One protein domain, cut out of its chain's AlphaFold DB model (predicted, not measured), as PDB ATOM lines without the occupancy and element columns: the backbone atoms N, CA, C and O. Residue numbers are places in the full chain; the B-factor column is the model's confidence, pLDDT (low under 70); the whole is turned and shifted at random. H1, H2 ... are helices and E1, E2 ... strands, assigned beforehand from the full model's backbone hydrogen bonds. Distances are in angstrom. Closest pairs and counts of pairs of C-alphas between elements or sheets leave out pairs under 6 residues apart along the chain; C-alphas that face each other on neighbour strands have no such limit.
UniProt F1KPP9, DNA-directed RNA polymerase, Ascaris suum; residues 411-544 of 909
ATOM      1  N   CYS A 411     -12.386  26.692  33.929       95.31
ATOM      2  CA  CYS A 411     -12.953  27.071  32.641       95.31
ATOM      3  C   CYS A 411     -12.076  28.128  31.968       95.31
ATOM      4  O   CYS A 411     -11.276  28.799  32.619       95.31
ATOM      5  N   ARG A 412     -12.241  28.288  30.658       95.50
ATOM      6  CA  ARG A 412     -11.597  29.333  29.865       95.50
ATOM      7  C   ARG A 412     -12.602  29.857  28.853       95.50
ATOM      8  O   ARG A 412     -13.349  29.067  28.280       95.50
ATOM      9  N   SER A 413     -12.623  31.167  28.664       95.88
ATOM     10  CA  SER A 413     -13.421  31.827  27.634       95.88
ATOM     11  C   SER A 413     -12.884  33.232  27.395       95.88
ATOM     12  O   SER A 413     -12.212  33.799  28.260       95.88
ATOM     13  N   VAL A 414     -13.261  33.799  26.250       96.31
ATOM     14  CA  VAL A 414     -13.146  35.230  25.971       96.31
ATOM     15  C   VAL A 414     -13.884  36.030  27.049       96.31
ATOM     16  O   VAL A 414     -14.948  35.596  27.523       96.31
ATOM     17  N   ILE A 415     -13.307  37.166  27.438       95.81
ATOM     18  CA  ILE A 415     -13.925  38.139  28.341       95.81
ATOM     19  C   ILE A 415     -14.658  39.231  27.570       95.81
ATOM     20  O   ILE A 415     -14.256  39.664  26.496       95.81
ATOM     21  N   THR A 416     -15.746  39.705  28.153       95.88
ATOM     22  CA  THR A 416     -16.562  40.795  27.628       95.88
ATOM     23  C   THR A 416     -16.836  41.797  28.743       95.88
ATOM     24  O   THR A 416     -16.950  41.401  29.908       95.88
ATOM     25  N   PRO A 417     -16.932  43.094  28.432       95.25
ATOM     26  CA  PRO A 417     -17.166  44.093  29.458       95.25
ATOM     27  C   PRO A 417     -18.616  44.055  29.962       95.25
ATOM     28  O   PRO A 417     -19.546  43.748  29.206       95.25
ATOM     29  N   ASP A 418     -18.800  44.382  31.241       94.56
ATOM     30  CA  ASP A 418     -20.101  44.596  31.880       94.56
ATOM     31  C   ASP A 418     -19.986  45.611  33.045       94.56
ATOM     32  O   ASP A 418     -19.407  45.286  34.086       94.56
ATOM     33  N   PRO A 419     -20.522  46.842  32.904       92.50
ATOM     34  CA  PRO A 419     -20.476  47.863  33.956       92.50
ATOM     35  C   PRO A 419     -21.448  47.621  35.123       92.50
ATOM     36  O   PRO A 419     -21.353  48.306  36.140       92.50
ATOM     37  N   TYR A 420     -22.405  46.695  34.993       91.44
ATOM     38  CA  TYR A 420     -23.424  46.445  36.020       91.44
ATOM     39  C   TYR A 420     -23.008  45.383  37.043       91.44
ATOM     40  O   TYR A 420     -23.670  45.222  38.078       91.44
ATOM     41  N   LEU A 421     -21.927  44.655  36.763       93.69
ATOM     42  CA  LEU A 421     -21.269  43.788  37.734       93.69
ATOM     43  C   LEU A 421     -20.526  44.626  38.770       93.69
ATOM     44  O   LEU A 421     -19.947  45.668  38.444       93.69
ATOM     45  N   ASP A 422     -20.515  44.149  40.015       93.69
ATOM     46  CA  ASP A 422     -19.589  44.695  41.002       93.69
ATOM     47  C   ASP A 422     -18.142  44.448  40.557       93.69
ATOM     48  O   ASP A 422     -17.833  43.557  39.766       93.69
ATOM     49  N   ILE A 423     -17.229  45.263  41.064       94.12
ATOM     50  CA  ILE A 423     -15.828  45.258  40.626       94.12
ATOM     51  C   ILE A 423     -15.085  43.987  41.033       94.12
ATOM     52  O   ILE A 423     -14.142  43.576  40.361       94.12
ATOM     53  N   ASP A 424     -15.517  43.373  42.127       94.44
ATOM     54  CA  ASP A 424     -15.046  42.084  42.610       94.44
ATOM     55  C   ASP A 424     -15.945  40.919  42.168       94.44
ATOM     56  O   ASP A 424     -15.783  39.811  42.680       94.44
ATOM     57  N   GLU A 425     -16.881  41.138  41.237       95.50
ATOM     58  CA  GLU A 425     -17.704  40.092  40.630       95.50
ATOM     59  C   GLU A 425     -17.212  39.693  39.229       95.50
ATOM     60  O   GLU A 425     -16.804  40.516  38.410       95.50
ATOM     61  N   ILE A 426     -17.354  38.402  38.922       96.81
ATOM     62  CA  ILE A 426     -17.201  37.845  37.579       96.81
ATOM     63  C   ILE A 426     -18.519  37.223  37.122       96.81
ATOM     64  O   ILE A 426     -19.123  36.387  37.803       96.81
ATOM     65  N   GLY A 427     -18.964  37.626  35.938       97.00
ATOM     66  CA  GLY A 427     -20.138  37.087  35.279       97.00
ATOM     67  C   GLY A 427     -19.830  35.747  34.624       97.00
ATOM     68  O   GLY A 427     -19.048  35.672  33.673       97.00
ATOM     69  N   ILE A 428     -20.459  34.688  35.128       97.38
ATOM     70  CA  ILE A 428     -20.268  33.315  34.662       97.38
ATOM     71  C   ILE A 428     -21.465  32.859  33.831       97.38
ATOM     72  O   ILE A 428     -22.589  32.858  34.339       97.38
ATOM     73  N   PRO A 429     -21.241  32.406  32.584       96.62
ATOM     74  CA  PRO A 429     -22.249  31.718  31.792       96.62
ATOM     75  C   PRO A 429     -22.891  30.552  32.538       96.62
ATOM     76  O   PRO A 429     -22.203  29.712  33.124       96.62
ATOM     77  N   GLU A 430     -24.210  30.422  32.418       95.25
ATOM     78  CA  GLU A 430     -24.962  29.296  32.984       95.25
ATOM     79  C   GLU A 430     -24.402  27.924  32.540       95.25
ATOM     80  O   GLU A 430     -24.412  26.961  33.309       95.25
ATOM     81  N   ILE A 431     -23.834  27.841  31.329       94.56
ATOM     82  CA  ILE A 431     -23.184  26.634  30.790       94.56
ATOM     83  C   ILE A 431     -22.024  26.183  31.690       94.56
ATOM     84  O   ILE A 431     -21.917  25.000  32.019       94.56
ATOM     85  N   PHE A 432     -21.172  27.117  32.121       96.31
ATOM     86  CA  PHE A 432     -20.080  26.817  33.044       96.31
ATOM     87  C   PHE A 432     -20.604  26.550  34.449       96.31
ATOM     88  O   PHE A 432     -20.152  25.597  35.083       96.31
ATOM     89  N   ALA A 433     -21.600  27.314  34.904       96.00
ATOM     90  CA  ALA A 433     -22.165  27.149  36.239       96.00
ATOM     91  C   ALA A 433     -22.756  25.745  36.469       96.00
ATOM     92  O   ALA A 433     -22.577  25.166  37.538       96.00
ATOM     93  N   LYS A 434     -23.394  25.153  35.448       95.12
ATOM     94  CA  LYS A 434     -23.928  23.775  35.493       95.12
ATOM     95  C   LYS A 434     -22.847  22.691  35.496       95.12
ATOM     96  O   LYS A 434     -23.071  21.590  35.999       95.12
ATOM     97  N   LYS A 435     -21.681  22.952  34.898       95.06
ATOM     98  CA  LYS A 435     -20.592  21.965  34.775       95.06
ATOM     99  C   LYS A 435     -19.643  22.001  35.967       95.06
ATOM    100  O   LYS A 435     -19.228  20.945  36.442       95.06
ATOM    101  N   LEU A 436     -19.308  23.196  36.444       96.50
ATOM    102  CA  LEU A 436     -18.462  23.393  37.612       96.50
ATOM    103  C   LEU A 436     -19.247  23.047  38.876       96.50
ATOM    104  O   LEU A 436     -20.363  23.521  39.075       96.50
ATOM    105  N   THR A 437     -18.660  22.210  39.728       95.81
ATOM    106  CA  THR A 437     -19.309  21.772  40.964       95.81
ATOM    107  C   THR A 437     -18.459  22.027  42.190       95.81
ATOM    108  O   THR A 437     -17.234  21.979  42.107       95.81
ATOM    109  N   PHE A 438     -19.121  22.236  43.323       95.94
ATOM    110  CA  PHE A 438     -18.512  22.388  44.636       95.94
ATOM    111  C   PHE A 438     -18.959  21.252  45.564       95.94
ATOM    112  O   PHE A 438     -20.165  21.008  45.665       95.94
ATOM    113  N   PRO A 439     -18.038  20.551  46.246       94.25
ATOM    114  CA  PRO A 439     -18.387  19.488  47.179       94.25
ATOM    115  C   PRO A 439     -18.884  20.073  48.510       94.25
ATOM    116  O   PRO A 439     -18.108  20.307  49.435       94.25
ATOM    117  N   GLU A 440     -20.194  20.274  48.633       93.25
ATOM    118  CA  GLU A 440     -20.812  20.779  49.860       93.25
ATOM    119  C   GLU A 440     -21.128  19.620  50.825       93.25
ATOM    120  O   GLU A 440     -21.924  18.741  50.474       93.25
ATOM    121  N   PRO A 441     -20.544  19.578  52.037       91.69
ATOM    122  CA  PRO A 441     -20.914  18.580  53.035       91.69
ATOM    123  C   PRO A 441     -22.327  18.843  53.565       91.69
ATOM    124  O   PRO A 441     -22.677  19.980  53.889       91.69
ATOM    125  N   ALA A 442     -23.137  17.791  53.678       90.69
ATOM    126  CA  ALA A 442     -24.470  17.889  54.257       90.69
ATOM    127  C   ALA A 442     -24.392  18.168  55.766       90.69
ATOM    128  O   ALA A 442     -23.870  17.364  56.540       90.69
ATOM    129  N   SER A 443     -24.940  19.309  56.174       89.00
ATOM    130  CA  SER A 443     -25.093  19.758  57.556       89.00
ATOM    131  C   SER A 443     -26.567  20.008  57.864       89.00
ATOM    132  O   SER A 443     -27.388  20.140  56.958       89.00
ATOM    133  N   LEU A 444     -26.920  20.103  59.147       89.00
ATOM    134  CA  LEU A 444     -28.300  20.370  59.570       89.00
ATOM    135  C   LEU A 444     -28.862  21.665  58.954       89.00
ATOM    136  O   LEU A 444     -30.012  21.698  58.528       89.00
ATOM    137  N   ILE A 445     -28.022  22.696  58.840       91.38
ATOM    138  CA  ILE A 445     -28.404  24.030  58.359       91.38
ATOM    139  C   ILE A 445     -28.624  24.030  56.838       91.38
ATOM    140  O   ILE A 445     -29.574  24.632  56.341       91.38
ATOM    141  N   ASN A 446     -27.756  23.358  56.073       92.12
ATOM    142  CA  ASN A 446     -27.792  23.416  54.607       92.12
ATOM    143  C   ASN A 446     -28.622  22.292  53.956       92.12
ATOM    144  O   ASN A 446     -28.901  22.361  52.755       92.12
ATOM    145  N   LEU A 447     -29.060  21.287  54.722       91.38
ATOM    146  CA  LEU A 447     -29.778  20.119  54.212       91.38
ATOM    147  C   LEU A 447     -31.015  20.471  53.367       91.38
ATOM    148  O   LEU A 447     -31.153  19.901  52.282       91.38
ATOM    149  N   PRO A 448     -31.896  21.419  53.761       94.00
ATOM    150  CA  PRO A 448     -33.048  21.786  52.937       94.00
ATOM    151  C   PRO A 448     -32.632  22.342  51.568       94.00
ATOM    152  O   PRO A 448     -33.211  21.967  50.543       94.00
ATOM    153  N   LYS A 449     -31.579  23.175  51.537       94.44
ATOM    154  CA  LYS A 449     -31.006  23.719  50.298       94.44
ATOM    155  C   LYS A 449     -30.455  22.587  49.433       94.44
ATOM    156  O   LYS A 449     -30.828  22.483  48.268       94.44
ATOM    157  N   LEU A 450     -29.642  21.692  49.996       94.62
ATOM    158  CA  LEU A 450     -29.047  20.571  49.260       94.62
ATOM    159  C   LEU A 450     -30.094  19.614  48.683       94.62
ATOM    160  O   LEU A 450     -29.985  19.213  47.526       94.62
ATOM    161  N   ARG A 451     -31.154  19.308  49.438       94.81
ATOM    162  CA  ARG A 451     -32.276  18.491  48.951       94.81
ATOM    163  C   ARG A 451     -32.944  19.112  47.729       94.81
ATOM    164  O   ARG A 451     -33.272  18.394  46.788       94.81
ATOM    165  N   LYS A 452     -33.128  20.437  47.717       95.19
ATOM    166  CA  LYS A 452     -33.671  21.163  46.559       95.19
ATOM    167  C   LYS A 452     -32.736  21.068  45.349       95.19
ATOM    168  O   LYS A 452     -33.207  20.802  44.249       95.19
ATOM    169  N   LEU A 453     -31.426  21.213  45.555       95.88
ATOM    170  CA  LEU A 453     -30.426  21.118  44.485       95.88
ATOM    171  C   LEU A 453     -30.369  19.714  43.864       95.88
ATOM    172  O   LEU A 453     -30.352  19.589  42.642       95.88
ATOM    173  N   VAL A 454     -30.420  18.658  44.682       95.12
ATOM    174  CA  VAL A 454     -30.461  17.268  44.189       95.12
ATOM    175  C   VAL A 454     -31.750  16.987  43.411       95.12
ATOM    176  O   VAL A 454     -31.691  16.369  42.351       95.12
ATOM    177  N   LYS A 455     -32.902  17.500  43.872       94.25
ATOM    178  CA  LYS A 455     -34.171  17.407  43.127       94.25
ATOM    179  C   LYS A 455     -34.106  18.111  41.769       94.25
ATOM    180  O   LYS A 455     -34.631  17.579  40.797       94.25
ATOM    181  N   ASN A 456     -33.454  19.276  41.693       94.12
ATOM    182  CA  ASN A 456     -33.247  20.003  40.434       94.12
ATOM    183  C   ASN A 456     -32.309  19.250  39.473       94.12
ATOM    184  O   ASN A 456     -32.519  19.287  38.263       94.12
ATOM    185  N   GLY A 457     -31.318  18.527  40.010       93.88
ATOM    186  CA  GLY A 457     -30.328  17.736  39.270       93.88
ATOM    187  C   GLY A 457     -29.443  18.558  38.322       93.88
ATOM    188  O   GLY A 457     -29.205  19.736  38.590       93.88
ATOM    189  N   PRO A 458     -28.906  17.954  37.245       94.25
ATOM    190  CA  PRO A 458     -27.835  18.568  36.461       94.25
ATOM    191  C   PRO A 458     -28.307  19.603  35.424       94.25
ATOM    192  O   PRO A 458     -27.540  20.497  35.070       94.25
ATOM    193  N   ALA A 459     -29.542  19.505  34.921       92.19
ATOM    194  CA  ALA A 459     -30.018  20.338  33.812       92.19
ATOM    195  C   ALA A 459     -30.503  21.731  34.250       92.19
ATOM    196  O   ALA A 459     -30.314  22.714  33.526       92.19
ATOM    197  N   LYS A 460     -31.103  21.836  35.443       92.81
ATOM    198  CA  LYS A 460     -31.674  23.079  35.977       92.81
ATOM    199  C   LYS A 460     -30.729  23.724  36.989       92.81
ATOM    200  O   LYS A 460     -30.488  23.163  38.054       92.81
ATOM    201  N   HIS A 461     -30.238  24.924  36.678       93.69
ATOM    202  CA  HIS A 461     -29.451  25.730  37.610       93.69
ATOM    203  C   HIS A 461     -30.385  26.555  38.528       93.69
ATOM    204  O   HIS A 461     -31.378  27.096  38.037       93.69
ATOM    205  N   PRO A 462     -30.111  26.674  39.842       95.19
ATOM    206  CA  PRO A 462     -29.078  25.971  40.605       95.19
ATOM    207  C   PRO A 462     -29.471  24.515  40.907       95.19
ATOM    208  O   PRO A 462     -30.580  24.243  41.375       95.19
ATOM    209  N   GLY A 463     -28.544  23.583  40.679       95.38
ATOM    210  CA  GLY A 463     -28.752  22.143  40.842       95.38
ATOM    211  C   GLY A 463     -27.513  21.407  41.360       95.38
ATOM    212  O   GLY A 463     -26.659  21.993  42.031       95.38
ATOM    213  N   ALA A 464     -27.427  20.103  41.096       95.94
ATOM    214  CA  ALA A 464     -26.304  19.253  41.494       95.94
ATOM    215  C   ALA A 464     -26.074  18.124  40.485       95.94
ATOM    216  O   ALA A 464     -27.027  17.583  39.928       95.94
ATOM    217  N   ASN A 465     -24.811  17.735  40.296       94.25
ATOM    218  CA  ASN A 465     -24.445  16.686  39.334       94.25
ATOM    219  C   ASN A 465     -24.183  15.335  40.005       94.25
ATOM    220  O   ASN A 465     -24.433  14.288  39.410       94.25
ATOM    221  N   PHE A 466     -23.656  15.341  41.234       94.62
ATOM    222  CA  PHE A 466     -23.235  14.114  41.908       94.62
ATOM    223  C   PHE A 466     -23.513  14.152  43.410       94.62
ATOM    224  O   PHE A 466     -23.492  15.216  44.032       94.62
ATOM    225  N   VAL A 467     -23.682  12.969  43.995       93.81
ATOM    226  CA  VAL A 467     -23.708  12.755  45.446       93.81
ATOM    227  C   VAL A 467     -22.569  11.805  45.804       93.81
ATOM    228  O   VAL A 467     -22.464  10.708  45.260       93.81
ATOM    229  N   LEU A 468     -21.686  12.244  46.695       92.19
ATOM    230  CA  LEU A 468     -20.537  11.488  47.174       92.19
ATOM    231  C   LEU A 468     -20.845  10.920  48.560       92.19
ATOM    232  O   LEU A 468     -21.078  11.671  49.511       92.19
ATOM    233  N   ARG A 469     -20.822   9.593  48.672       88.00
ATOM    234  CA  ARG A 469     -21.057   8.877  49.928       88.00
ATOM    235  C   ARG A 469     -19.753   8.674  50.720       88.00
ATOM    236  O   ARG A 469     -18.662   8.712  50.138       88.00
ATOM    237  N   PRO A 470     -19.848   8.431  52.040       80.00
ATOM    238  CA  PRO A 470     -18.720   7.979  52.852       80.00
ATOM    239  C   PRO A 470     -18.162   6.679  52.258       80.00
ATOM    240  O   PRO A 470     -18.929   5.761  51.987       80.00
ATOM    241  N   GLY A 471     -16.860   6.628  51.971       77.75
ATOM    242  CA  GLY A 471     -16.229   5.525  51.225       77.75
ATOM    243  C   GLY A 471     -15.896   5.844  49.761       77.75
ATOM    244  O   GLY A 471     -15.356   5.001  49.056       77.75
ATOM    245  N   GLY A 472     -16.183   7.063  49.290       81.00
ATOM    246  CA  GLY A 472     -15.741   7.540  47.972       81.00
ATOM    247  C   GLY A 472     -16.639   7.126  46.804       81.00
ATOM    248  O   GLY A 472     -16.384   7.529  45.669       81.00
ATOM    249  N   PHE A 473     -17.720   6.386  47.068       87.62
ATOM    250  CA  PHE A 473     -18.709   6.051  46.049       87.62
ATOM    251  C   PHE A 473     -19.412   7.318  45.545       87.62
ATOM    252  O   PHE A 473     -20.020   8.067  46.318       87.62
ATOM    253  N   LYS A 474     -19.319   7.554  44.235       90.94
ATOM    254  CA  LYS A 474     -19.855   8.737  43.561       90.94
ATOM    255  C   LYS A 474     -21.077   8.347  42.736       90.94
ATOM    256  O   LYS A 474     -20.947   7.742  41.677       90.94
ATOM    257  N   GLN A 475     -22.255   8.742  43.201       90.12
ATOM    258  CA  GLN A 475     -23.512   8.534  42.493       90.12
ATOM    259  C   GLN A 475     -23.768   9.690  41.522       90.12
ATOM    260  O   GLN A 475     -23.698  10.862  41.904       90.12
ATOM    261  N   VAL A 476     -24.048   9.362  40.260       92.56
ATOM    262  CA  VAL A 476     -24.381  10.334  39.210       92.56
ATOM    263  C   VAL A 476     -25.873  10.637  39.247       92.56
ATOM    264  O   VAL A 476     -26.690   9.722  39.276       92.56
ATOM    265  N   LEU A 477     -26.228  11.922  39.241       90.88
ATOM    266  CA  LEU A 477     -27.615  12.363  39.141       90.88
ATOM    267  C   LEU A 477     -27.956  12.548  37.661       90.88
ATOM    268  O   LEU A 477     -27.509  13.510  37.040       90.88
ATOM    269  N   LEU A 478     -28.723  11.617  37.097       90.38
ATOM    270  CA  LEU A 478     -29.217  11.703  35.722       90.38
ATOM    271  C   LEU A 478     -30.522  12.502  35.675       90.38
ATOM    272  O   LEU A 478     -31.330  12.438  36.604       90.38
ATOM    273  N   ASP A 479     -30.734  13.257  34.596       85.56
ATOM    274  CA  ASP A 479     -31.938  14.084  34.470       85.56
ATOM    275  C   ASP A 479     -33.192  13.241  34.181       85.56
ATOM    276  O   ASP A 479     -34.230  13.442  34.809       85.56
ATOM    277  N   GLU A 480     -33.065  12.206  33.347       87.88
ATOM    278  CA  GLU A 480     -34.142  11.260  33.003       87.88
ATOM    279  C   GLU A 480     -34.737  10.562  34.239       87.88
ATOM    280  O   GLU A 480     -35.936  10.307  34.326       87.88
ATOM    281  N   LYS A 481     -33.912  10.315  35.260       89.88
ATOM    282  CA  LYS A 481     -34.285   9.546  36.451       89.88
ATOM    283  C   LYS A 481     -34.779  10.427  37.597       89.88
ATOM    284  O   LYS A 481     -34.149  10.545  38.652       89.88
ATOM    285  N   ARG A 482     -35.922  11.086  37.399       89.75
ATOM    286  CA  ARG A 482     -36.494  12.021  38.387       89.75
ATOM    287  C   ARG A 482     -36.797  11.362  39.738       89.75
ATOM    288  O   ARG A 482     -36.464  11.937  40.772       89.75
ATOM    289  N   GLU A 483     -37.397  10.177  39.754       90.62
ATOM    290  CA  GLU A 483     -37.789   9.500  41.000       90.62
ATOM    291  C   GLU A 483     -36.580   9.100  41.852       90.62
ATOM    292  O   GLU A 483     -36.555   9.373  43.055       90.62
ATOM    293  N   GLU A 484     -35.529   8.562  41.220       89.81
ATOM    294  CA  GLU A 484     -34.269   8.230  41.893       89.81
ATOM    295  C   GLU A 484     -33.640   9.471  42.539       89.81
ATOM    296  O   GLU A 484     -33.242   9.427  43.703       89.81
ATOM    297  N   ARG A 485     -33.630  10.623  41.849       91.06
ATOM    298  CA  ARG A 485     -33.141  11.889  42.429       91.06
ATOM    299  C   ARG A 485     -33.939  12.309  43.661       91.06
ATOM    300  O   ARG A 485     -33.368  12.788  44.642       91.06
ATOM    301  N   PHE A 486     -35.260  12.147  43.630       92.56
ATOM    302  CA  PHE A 486     -36.123  12.495  44.758       92.56
ATOM    303  C   PHE A 486     -35.903  11.549  45.941       92.56
ATOM    304  O   PHE A 486     -35.861  12.014  47.086       92.56
ATOM    305  N   ALA A 487     -35.721  10.254  45.679       92.00
ATOM    306  CA  ALA A 487     -35.355   9.271  46.688       92.00
ATOM    307  C   ALA A 487     -33.988   9.598  47.309       92.00
ATOM    308  O   ALA A 487     -33.872   9.653  48.532       92.00
ATOM    309  N   GLU A 488     -32.980   9.919  46.494       89.81
ATOM    310  CA  GLU A 488     -31.653  10.314  46.977       89.81
ATOM    311  C   GLU A 488     -31.687  11.602  47.801       89.81
ATOM    312  O   GLU A 488     -31.099  11.659  48.879       89.81
ATOM    313  N   ALA A 489     -32.451  12.612  47.380       91.12
ATOM    314  CA  ALA A 489     -32.641  13.821  48.177       91.12
ATOM    315  C   ALA A 489     -33.252  13.506  49.557       91.12
ATOM    316  O   ALA A 489     -32.827  14.071  50.564       91.12
ATOM    317  N   LYS A 490     -34.228  12.590  49.637       91.12
ATOM    318  CA  LYS A 490     -34.807  12.156  50.923       91.12
ATOM    319  C   LYS A 490     -33.794  11.383  51.781       91.12
ATOM    320  O   LYS A 490     -33.795  11.554  52.996       91.12
ATOM    321  N   ARG A 491     -32.918  10.591  51.155       89.19
ATOM    322  CA  ARG A 491     -31.856   9.809  51.815       89.19
ATOM    323  C   ARG A 491     -30.697  10.657  52.341       89.19
ATOM    324  O   ARG A 491     -29.929  10.155  53.156       89.19
ATOM    325  N   LEU A 492     -30.552  11.914  51.912       88.44
ATOM    326  CA  LEU A 492     -29.535  12.810  52.464       88.44
ATOM    327  C   LEU A 492     -29.750  12.994  53.971       88.44
ATOM    328  O   LEU A 492     -30.787  13.511  54.412       88.44
ATOM    329  N   GLN A 493     -28.728  12.610  54.730       82.94
ATOM    330  CA  GLN A 493     -28.639  12.780  56.172       82.94
ATOM    331  C   GLN A 493     -27.368  13.570  56.517       82.94
ATOM    332  O   GLN A 493     -26.343  13.398  55.848       82.94
ATOM    333  N   PRO A 494     -27.427  14.457  57.523       82.56
ATOM    334  CA  PRO A 494     -26.243  15.131  58.038       82.56
ATOM    335  C   PRO A 494     -25.324  14.123  58.740       82.56
ATOM    336  O   PRO A 494     -25.777  13.066  59.187       82.56
ATOM    337  N   ALA A 495     -24.034  14.447  58.855       74.00
ATOM    338  CA  ALA A 495     -23.133  13.645  59.682       74.00
ATOM    339  C   ALA A 495     -23.617  13.611  61.139       74.00
ATOM    340  O   ALA A 495     -24.067  14.622  61.679       74.00
ATOM    341  N   ASN A 496     -23.484  12.445  61.763       70.25
ATOM    342  CA  ASN A 496     -23.712  12.239  63.187       70.25
ATOM    343  C   ASN A 496     -22.443  11.592  63.748       70.25
ATOM    344  O   ASN A 496     -21.978  10.598  63.183       70.25
ATOM    345  N   THR A 497     -21.913  12.139  64.844       67.19
ATOM    346  CA  THR A 497     -20.680  11.693  65.519       67.19
ATOM    347  C   THR A 497     -20.671  10.196  65.833       67.19
ATOM    348  O   THR A 497     -19.606   9.597  65.882       67.19
ATOM    349  N   THR A 498     -21.845   9.577  65.982       67.06
ATOM    350  CA  THR A 498     -21.994   8.160  66.353       67.06
ATOM    351  C   THR A 498     -22.145   7.184  65.179       67.06
ATOM    352  O   THR A 498     -21.762   6.028  65.310       67.06
ATOM    353  N   ARG A 499     -22.708   7.599  64.030       63.28
ATOM    354  CA  ARG A 499     -23.078   6.682  62.917       63.28
ATOM    355  C   ARG A 499     -22.420   6.999  61.578       63.28
ATOM    356  O   ARG A 499     -22.262   6.116  60.743       63.28
ATOM    357  N   LEU A 500     -22.071   8.260  61.344       64.88
ATOM    358  CA  LEU A 500     -21.553   8.760  60.074       64.88
ATOM    359  C   LEU A 500     -20.387   9.693  60.389       64.88
ATOM    360  O   LEU A 500     -20.550  10.911  60.407       64.88
ATOM    361  N   ALA A 501     -19.208   9.106  60.617       66.56
ATOM    362  CA  ALA A 501     -17.975   9.855  60.876       66.56
ATOM    363  C   ALA A 501     -17.656  10.869  59.759       66.56
ATOM    364  O   ALA A 501     -17.014  11.885  60.001       66.56
ATOM    365  N   HIS A 502     -18.145  10.618  58.537       76.44
ATOM    366  CA  HIS A 502     -18.007  11.518  57.396       76.44
ATOM    367  C   HIS A 502     -19.383  11.874  56.810       76.44
ATOM    368  O   HIS A 502     -20.175  10.966  56.544       76.44
ATOM    369  N   PRO A 503     -19.681  13.163  56.553       82.38
ATOM    370  CA  PRO A 503     -20.931  13.565  55.918       82.38
ATOM    371  C   PRO A 503     -20.967  13.157  54.445       82.38
ATOM    372  O   PRO A 503     -19.952  13.202  53.742       82.38
ATOM    373  N   VAL A 504     -22.169  12.854  53.950       88.75
ATOM    374  CA  VAL A 504     -22.443  12.802  52.508       88.75
ATOM    375  C   VAL A 504     -22.157  14.187  51.917       88.75
ATOM    376  O   VAL A 504     -22.581  15.201  52.476       88.75
ATOM    377  N   LYS A 505     -21.442  14.249  50.792       92.44
ATOM    378  CA  LYS A 505     -21.150  15.510  50.096       92.44
ATOM    379  C   LYS A 505     -21.961  15.596  48.813       92.44
ATOM    380  O   LYS A 505     -21.938  14.679  47.998       92.44
ATOM    381  N   VAL A 506     -22.653  16.707  48.604       94.75
ATOM    382  CA  VAL A 506     -23.374  16.979  47.358       94.75
ATOM    383  C   VAL A 506     -22.498  17.871  46.490       94.75
ATOM    384  O   VAL A 506     -22.133  18.971  46.898       94.75
ATOM    385  N   LEU A 507     -22.164  17.411  45.284       95.44
ATOM    386  CA  LEU A 507     -21.454  18.216  44.291       95.44
ATOM    387  C   LEU A 507     -22.473  19.120  43.589       95.44
ATOM    388  O   LEU A 507     -22.971  18.805  42.499       95.44
ATOM    389  N   ARG A 508     -22.816  20.217  44.269       95.88
ATOM    390  CA  ARG A 508     -23.723  21.258  43.770       95.88
ATOM    391  C   ARG A 508     -23.073  22.049  42.646       95.88
ATOM    392  O   ARG A 508     -21.852  22.143  42.605       95.88
ATOM    393  N   HIS A 509     -23.876  22.635  41.769       97.06
ATOM    394  CA  HIS A 509     -23.412  23.620  40.790       97.06
ATOM    395  C   HIS A 509     -22.741  24.821  41.468       97.06
ATOM    396  O   HIS A 509     -22.985  25.105  42.647       97.06
ATOM    397  N   LEU A 510     -21.918  25.522  40.693       95.94
ATOM    398  CA  LEU A 510     -21.395  26.839  41.041       95.94
ATOM    399  C   LEU A 510     -22.566  27.805  41.261       95.94
ATOM    400  O   LEU A 510     -23.410  27.922  40.379       95.94
ATOM    401  N   ASP A 511     -22.626  28.465  42.414       93.50
ATOM    402  CA  ASP A 511     -23.738  29.332  42.830       93.50
ATOM    403  C   ASP A 511     -23.272  30.794  42.971       93.50
ATOM    404  O   ASP A 511     -22.072  31.085  43.003       93.50
ATOM    405  N   ARG A 512     -24.218  31.737  43.061       93.69
ATOM    406  CA  ARG A 512     -23.899  33.155  43.296       93.69
ATOM    407  C   ARG A 512     -23.134  33.310  44.615       93.69
ATOM    408  O   ARG A 512     -23.550  32.782  45.644       93.69
ATOM    409  N   GLY A 513     -22.054  34.087  44.586       92.38
ATOM    410  CA  GLY A 513     -21.218  34.382  45.752       92.38
ATOM    411  C   GLY A 513     -20.119  33.355  46.030       92.38
ATOM    412  O   GLY A 513     -19.278  33.607  46.891       92.38
ATOM    413  N   ASP A 514     -20.070  32.240  45.294       95.50
ATOM    414  CA  ASP A 514     -18.888  31.376  45.293       95.50
ATOM    415  C   ASP A 514     -17.664  32.141  44.762       95.50
ATOM    416  O   ASP A 514     -17.792  33.076  43.973       95.50
ATOM    417  N   LEU A 515     -16.464  31.743  45.181       96.00
ATOM    418  CA  LEU A 515     -15.224  32.427  44.812       96.00
ATOM    419  C   LEU A 515     -14.464  31.668  43.730       96.00
ATOM    420  O   LEU A 515     -14.268  30.451  43.814       96.00
ATOM    421  N   MET A 516     -14.000  32.409  42.727       95.88
ATOM    422  CA  MET A 516     -13.242  31.880  41.602       95.88
ATOM    423  C   MET A 516     -11.997  32.729  41.350       95.88
ATOM    424  O   MET A 516     -12.054  33.955  41.365       95.88
ATOM    425  N   LEU A 517     -10.863  32.074  41.109       96.81
ATOM    426  CA  LEU A 517      -9.625  32.758  40.748       96.81
ATOM    427  C   LEU A 517      -9.591  32.997  39.243       96.81
ATOM    428  O   LEU A 517      -9.581  32.048  38.461       96.81
ATOM    429  N   MET A 518      -9.549  34.262  38.849       96.62
ATOM    430  CA  MET A 518      -9.424  34.693  37.464       96.62
ATOM    431  C   MET A 518      -7.967  34.984  37.137       96.62
ATOM    432  O   MET A 518      -7.310  35.718  37.873       96.62
ATOM    433  N   ASN A 519      -7.483  34.428  36.027       95.62
ATOM    434  CA  ASN A 519      -6.109  34.562  35.556       95.62
ATOM    435  C   ASN A 519      -6.059  34.919  34.061       95.62
ATOM    436  O   ASN A 519      -6.633  34.194  33.242       95.62
ATOM    437  N   ARG A 520      -5.314  35.971  33.705       93.88
ATOM    438  CA  ARG A 520      -4.965  36.305  32.315       93.88
ATOM    439  C   ARG A 520      -3.521  35.892  32.017       93.88
ATOM    440  O   ARG A 520      -2.612  36.190  32.788       93.88
ATOM    441  N   GLN A 521      -3.313  35.181  30.907       88.19
ATOM    442  CA  GLN A 521      -1.975  34.795  30.443       88.19
ATOM    443  C   GLN A 521      -1.414  35.879  29.509       88.19
ATOM    444  O   GLN A 521      -2.159  36.333  28.645       88.19
ATOM    445  N   PRO A 522      -0.125  36.255  29.621       88.38
ATOM    446  CA  PRO A 522       0.882  35.785  30.580       88.38
ATOM    447  C   PRO A 522       0.746  36.418  31.980       88.38
ATOM    448  O   PRO A 522       0.541  37.620  32.122       88.38
ATOM    449  N   SER A 523       0.936  35.614  33.031       88.38
ATOM    450  CA  SER A 523       0.869  36.076  34.425       88.38
ATOM    451  C   SER A 523       2.232  36.621  34.877       88.38
ATOM    452  O   SER A 523       3.092  35.859  35.313       88.38
ATOM    453  N   LEU A 524       2.447  37.933  34.743       88.88
ATOM    454  CA  LEU A 524       3.736  38.578  35.062       88.88
ATOM    455  C   LEU A 524       3.881  38.983  36.535       88.88
ATOM    456  O   LEU A 524       4.990  39.111  37.043       88.88
ATOM    457  N   HIS A 525       2.763  39.216  37.215       88.94
ATOM    458  CA  HIS A 525       2.725  39.751  38.572       88.94
ATOM    459  C   HIS A 525       1.530  39.175  39.330       88.94
ATOM    460  O   HIS A 525       0.571  38.702  38.719       88.94
ATOM    461  N   LYS A 526       1.582  39.204  40.669       89.69
ATOM    462  CA  LYS A 526       0.526  38.648  41.534       89.69
ATOM    463  C   LYS A 526      -0.886  39.156  41.164       89.69
ATOM    464  O   LYS A 526      -1.763  38.312  41.039       89.69
ATOM    465  N   PRO A 527      -1.124  40.459  40.895       90.56
ATOM    466  CA  PRO A 527      -2.443  40.955  40.480       90.56
ATOM    467  C   PRO A 527      -2.979  40.399  39.147       90.56
ATOM    468  O   PRO A 527      -4.158  40.560  38.859       90.56
ATOM    469  N   SER A 528      -2.169  39.695  38.343       91.75
ATOM    470  CA  SER A 528      -2.671  38.963  37.167       91.75
ATOM    471  C   SER A 528      -3.481  37.714  37.527       91.75
ATOM    472  O   SER A 528      -4.080  37.112  36.634       91.75
ATOM    473  N   ILE A 529      -3.511  37.318  38.805       94.94
ATOM    474  CA  ILE A 529      -4.404  36.294  39.345       94.94
ATOM    475  C   ILE A 529      -5.107  36.822  40.602       94.94
ATOM    476  O   ILE A 529      -4.481  37.056  41.629       94.94
ATOM    477  N   MET A 530      -6.426  37.015  40.526       95.88
ATOM    478  CA  MET A 530      -7.221  37.531  41.653       95.88
ATOM    479  C   MET A 530      -8.533  36.772  41.804       95.88
ATOM    480  O   MET A 530      -9.048  36.179  40.856       95.88
ATOM    481  N   GLY A 531      -9.062  36.792  43.021       96.69
ATOM    482  CA  GLY A 531     -10.327  36.202  43.419       96.69
ATOM    483  C   GLY A 531     -11.507  37.105  43.120       96.69
ATOM    484  O   GLY A 531     -11.556  38.229  43.613       96.69
ATOM    485  N   HIS A 532     -12.475  36.574  42.383       97.25
ATOM    486  CA  HIS A 532     -13.750  37.218  42.091       97.25
ATOM    487  C   HIS A 532     -14.899  36.409  42.683       97.25
ATOM    488  O   HIS A 532     -14.871  35.174  42.689       97.25
ATOM    489  N   ARG A 533     -15.935  37.106  43.147       96.12
ATOM    490  CA  ARG A 533     -17.233  36.518  43.478       96.12
ATOM    491  C   ARG A 533     -17.976  36.178  42.199       96.12
ATOM    492  O   ARG A 533     -18.045  36.964  41.262       96.12
ATOM    493  N   VAL A 534     -18.574  35.004  42.157       96.62
ATOM    494  CA  VAL A 534     -19.313  34.555  40.988       96.62
ATOM    495  C   VAL A 534     -20.704  35.164  40.970       96.62
ATOM    496  O   VAL A 534     -21.459  35.077  41.942       96.62
ATOM    497  N   ARG A 535     -21.078  35.691  39.807       95.44
ATOM    498  CA  ARG A 535     -22.448  36.038  39.455       95.44
ATOM    499  C   ARG A 535     -22.856  35.258  38.215       95.44
ATOM    500  O   ARG A 535     -22.282  35.429  37.147       95.44
ATOM    501  N   VAL A 536     -23.838  34.372  38.352       95.81
ATOM    502  CA  VAL A 536     -24.305  33.555  37.224       95.81
ATOM    503  C   VAL A 536     -25.204  34.397  36.319       95.81
ATOM    504  O   VAL A 536     -26.149  35.024  36.795       95.81
ATOM    505  N   LEU A 537     -24.905  34.403  35.021       94.38
ATOM    506  CA  LEU A 537     -25.645  35.138  33.997       94.38
ATOM    507  C   LEU A 537     -26.307  34.158  33.022       94.38
ATOM    508  O   LEU A 537     -25.652  33.305  32.416       94.38
ATOM    509  N   THR A 538     -27.622  34.293  32.859       92.44
ATOM    510  CA  THR A 538     -28.430  33.475  31.944       92.44
ATOM    511  C   THR A 538     -28.298  33.970  30.503       92.44
ATOM    512  O   THR A 538     -28.235  35.173  30.258       92.44
ATOM    513  N   GLY A 539     -28.257  33.050  29.536       90.19
ATOM    514  CA  GLY A 539     -28.192  33.373  28.100       90.19
ATOM    515  C   GLY A 539     -26.837  33.886  27.587       90.19
ATOM    516  O   GLY A 539     -26.666  34.058  26.384       90.19
ATOM    517  N   GLN A 540     -25.855  34.094  28.466       92.56
ATOM    518  CA  GLN A 540     -24.501  34.501  28.087       92.56
ATOM    519  C   GLN A 540     -23.629  33.286  27.744       92.56
ATOM    520  O   GLN A 540     -23.815  32.199  28.291       92.56
ATOM    521  N   ARG A 541     -22.653  33.484  26.848       92.19
ATOM    522  CA  ARG A 541     -21.657  32.461  26.465       92.19
ATOM    523  C   ARG A 541     -20.228  32.821  26.871       92.19
ATOM    524  O   ARG A 541     -19.438  31.916  27.108       92.19
ATOM    525  N   ALA A 542     -19.923  34.113  26.963       95.25
ATOM    526  CA  ALA A 542     -18.615  34.636  27.338       95.25
ATOM    527  C   ALA A 542     -18.560  35.012  28.825       95.25
ATOM    528  O   ALA A 542     -19.594  35.261  29.451       95.25
ATOM    529  N   LEU A 543     -17.349  35.081  29.381       96.62
ATOM    530  CA  LEU A 543     -17.139  35.630  30.719       96.62
ATOM    531  C   LEU A 543     -17.380  37.138  30.675       96.62
ATOM    532  O   LEU A 543     -17.007  37.800  29.708       96.62
ATOM    533  N   ARG A 544     -18.010  37.686  31.711       95.81
ATOM    534  CA  ARG A 544     -18.309  39.121  31.813       95.81
ATOM    535  C   ARG A 544     -17.565  39.709  32.999       95.81
ATOM    536  O   ARG A 544     -17.569  39.093  34.060       95.81
TER     537      ARG A 544
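What this domain is: This is residues 411 to 544 of the 909 residues of the protein "DNA-directed RNA polymerase" of Ascaris suum (UniProt F1KPP9). Two lobes stand end to end: one is a strongly twisted three-stranded sheet of E2, E8 and E7 with E1 beside it, the other a four-stranded sheet of E3, E6, E4 and E5 with H2 over one face and H3 side by side with H2. The short helix H1 and the link from E6 to E7 join the lobes. The printed part has 134 residues, in the order E1 E2 H1 E3 H2 E4 E5 H3 E6 E7 E8, of mixed class; the larger sheet runs E3 E6 E4 E5, antiparallel, the smaller E2 E8 E7, mixed. It is elongated, 49 by 32 by 24 A, yet only just compact, close to loose, with a radius of gyration of the C-alphas of 17.0 A.

Where its parts are: Find C-alpha 411 at (-12.953, 27.071, 32.641); there E1 begins, residues 411 to 417, 17.8 A long. Next come E2, 425 to 429, H1, 430 to 435, and E3, 437 to 441. H2 starts with C-alpha 447 at (-29.778, 20.119, 54.212) and runs 14.2 A to 456. E4, 464 to 468, E5, 474 to 476, H3, 482 to 491, 14.4 A, E6, 505 to 509, and E7, 515 to 520, 16.6 A, follow. E8, 529 to 537, bends by 62 degrees at residue 533 and ends at (-25.645, 35.138, 33.997).

How they stand to each other: E1 pairs with no named strand, but its residues 415 to 416 pair, parallel, with 543 to 544. E2 and E8 are parallel, with N 426 and O 533 2.8 A apart. E7 and E8 form a hairpin, antiparallel, with N 518 and O 530 at 2.8 A. The pairing is staggered: E8 pairs with E7 over its residues 529 to 533 and with E2 over its residues 533 to 537. H1 only grazes both sheets; its Lys 434 and His 509 of E6 have C-alphas 5.3 A apart. In the other sheet look at E3 and E6, N 438 to O 508, 2.8 A; E6 and E4, N 468 to O 505, 2.8 A; and the hairpin E4 and E5, N 475 to O 467, 2.9 A. H2 is on this sheet, at a height over the sheet of 9.1 A, over E6 and only just over E4, with 3 C-alphas falling on it. It runs slantwise to the strands, at 55 degrees to E6 on the local plane. H2 touches H3, closest at the C-alphas of Arg 451 and Ala 489, 4.7 A, at a shallow tilt of 13 degrees, opposite ways; H3 only grazes the sheet. E3, H2, E4 and E5, H3, E6 are split strand-helix-strand units, two strands running the same way with another strand between them, each with a right-handed crossover. Every O i to N i+4 pair is within hydrogen-bond range in H2 and H3, but 1 of 2 in H1.

The domain as a whole: The C-alphas of Pro 417 and Thr 498 are the two farthest apart, 51.7 A. The printed part has no cut. The one long link is H3 to E6, residues 492 to 504; there, residues 497 to 501 have pLDDT under 70, against a mean of 91.3 for the printed part.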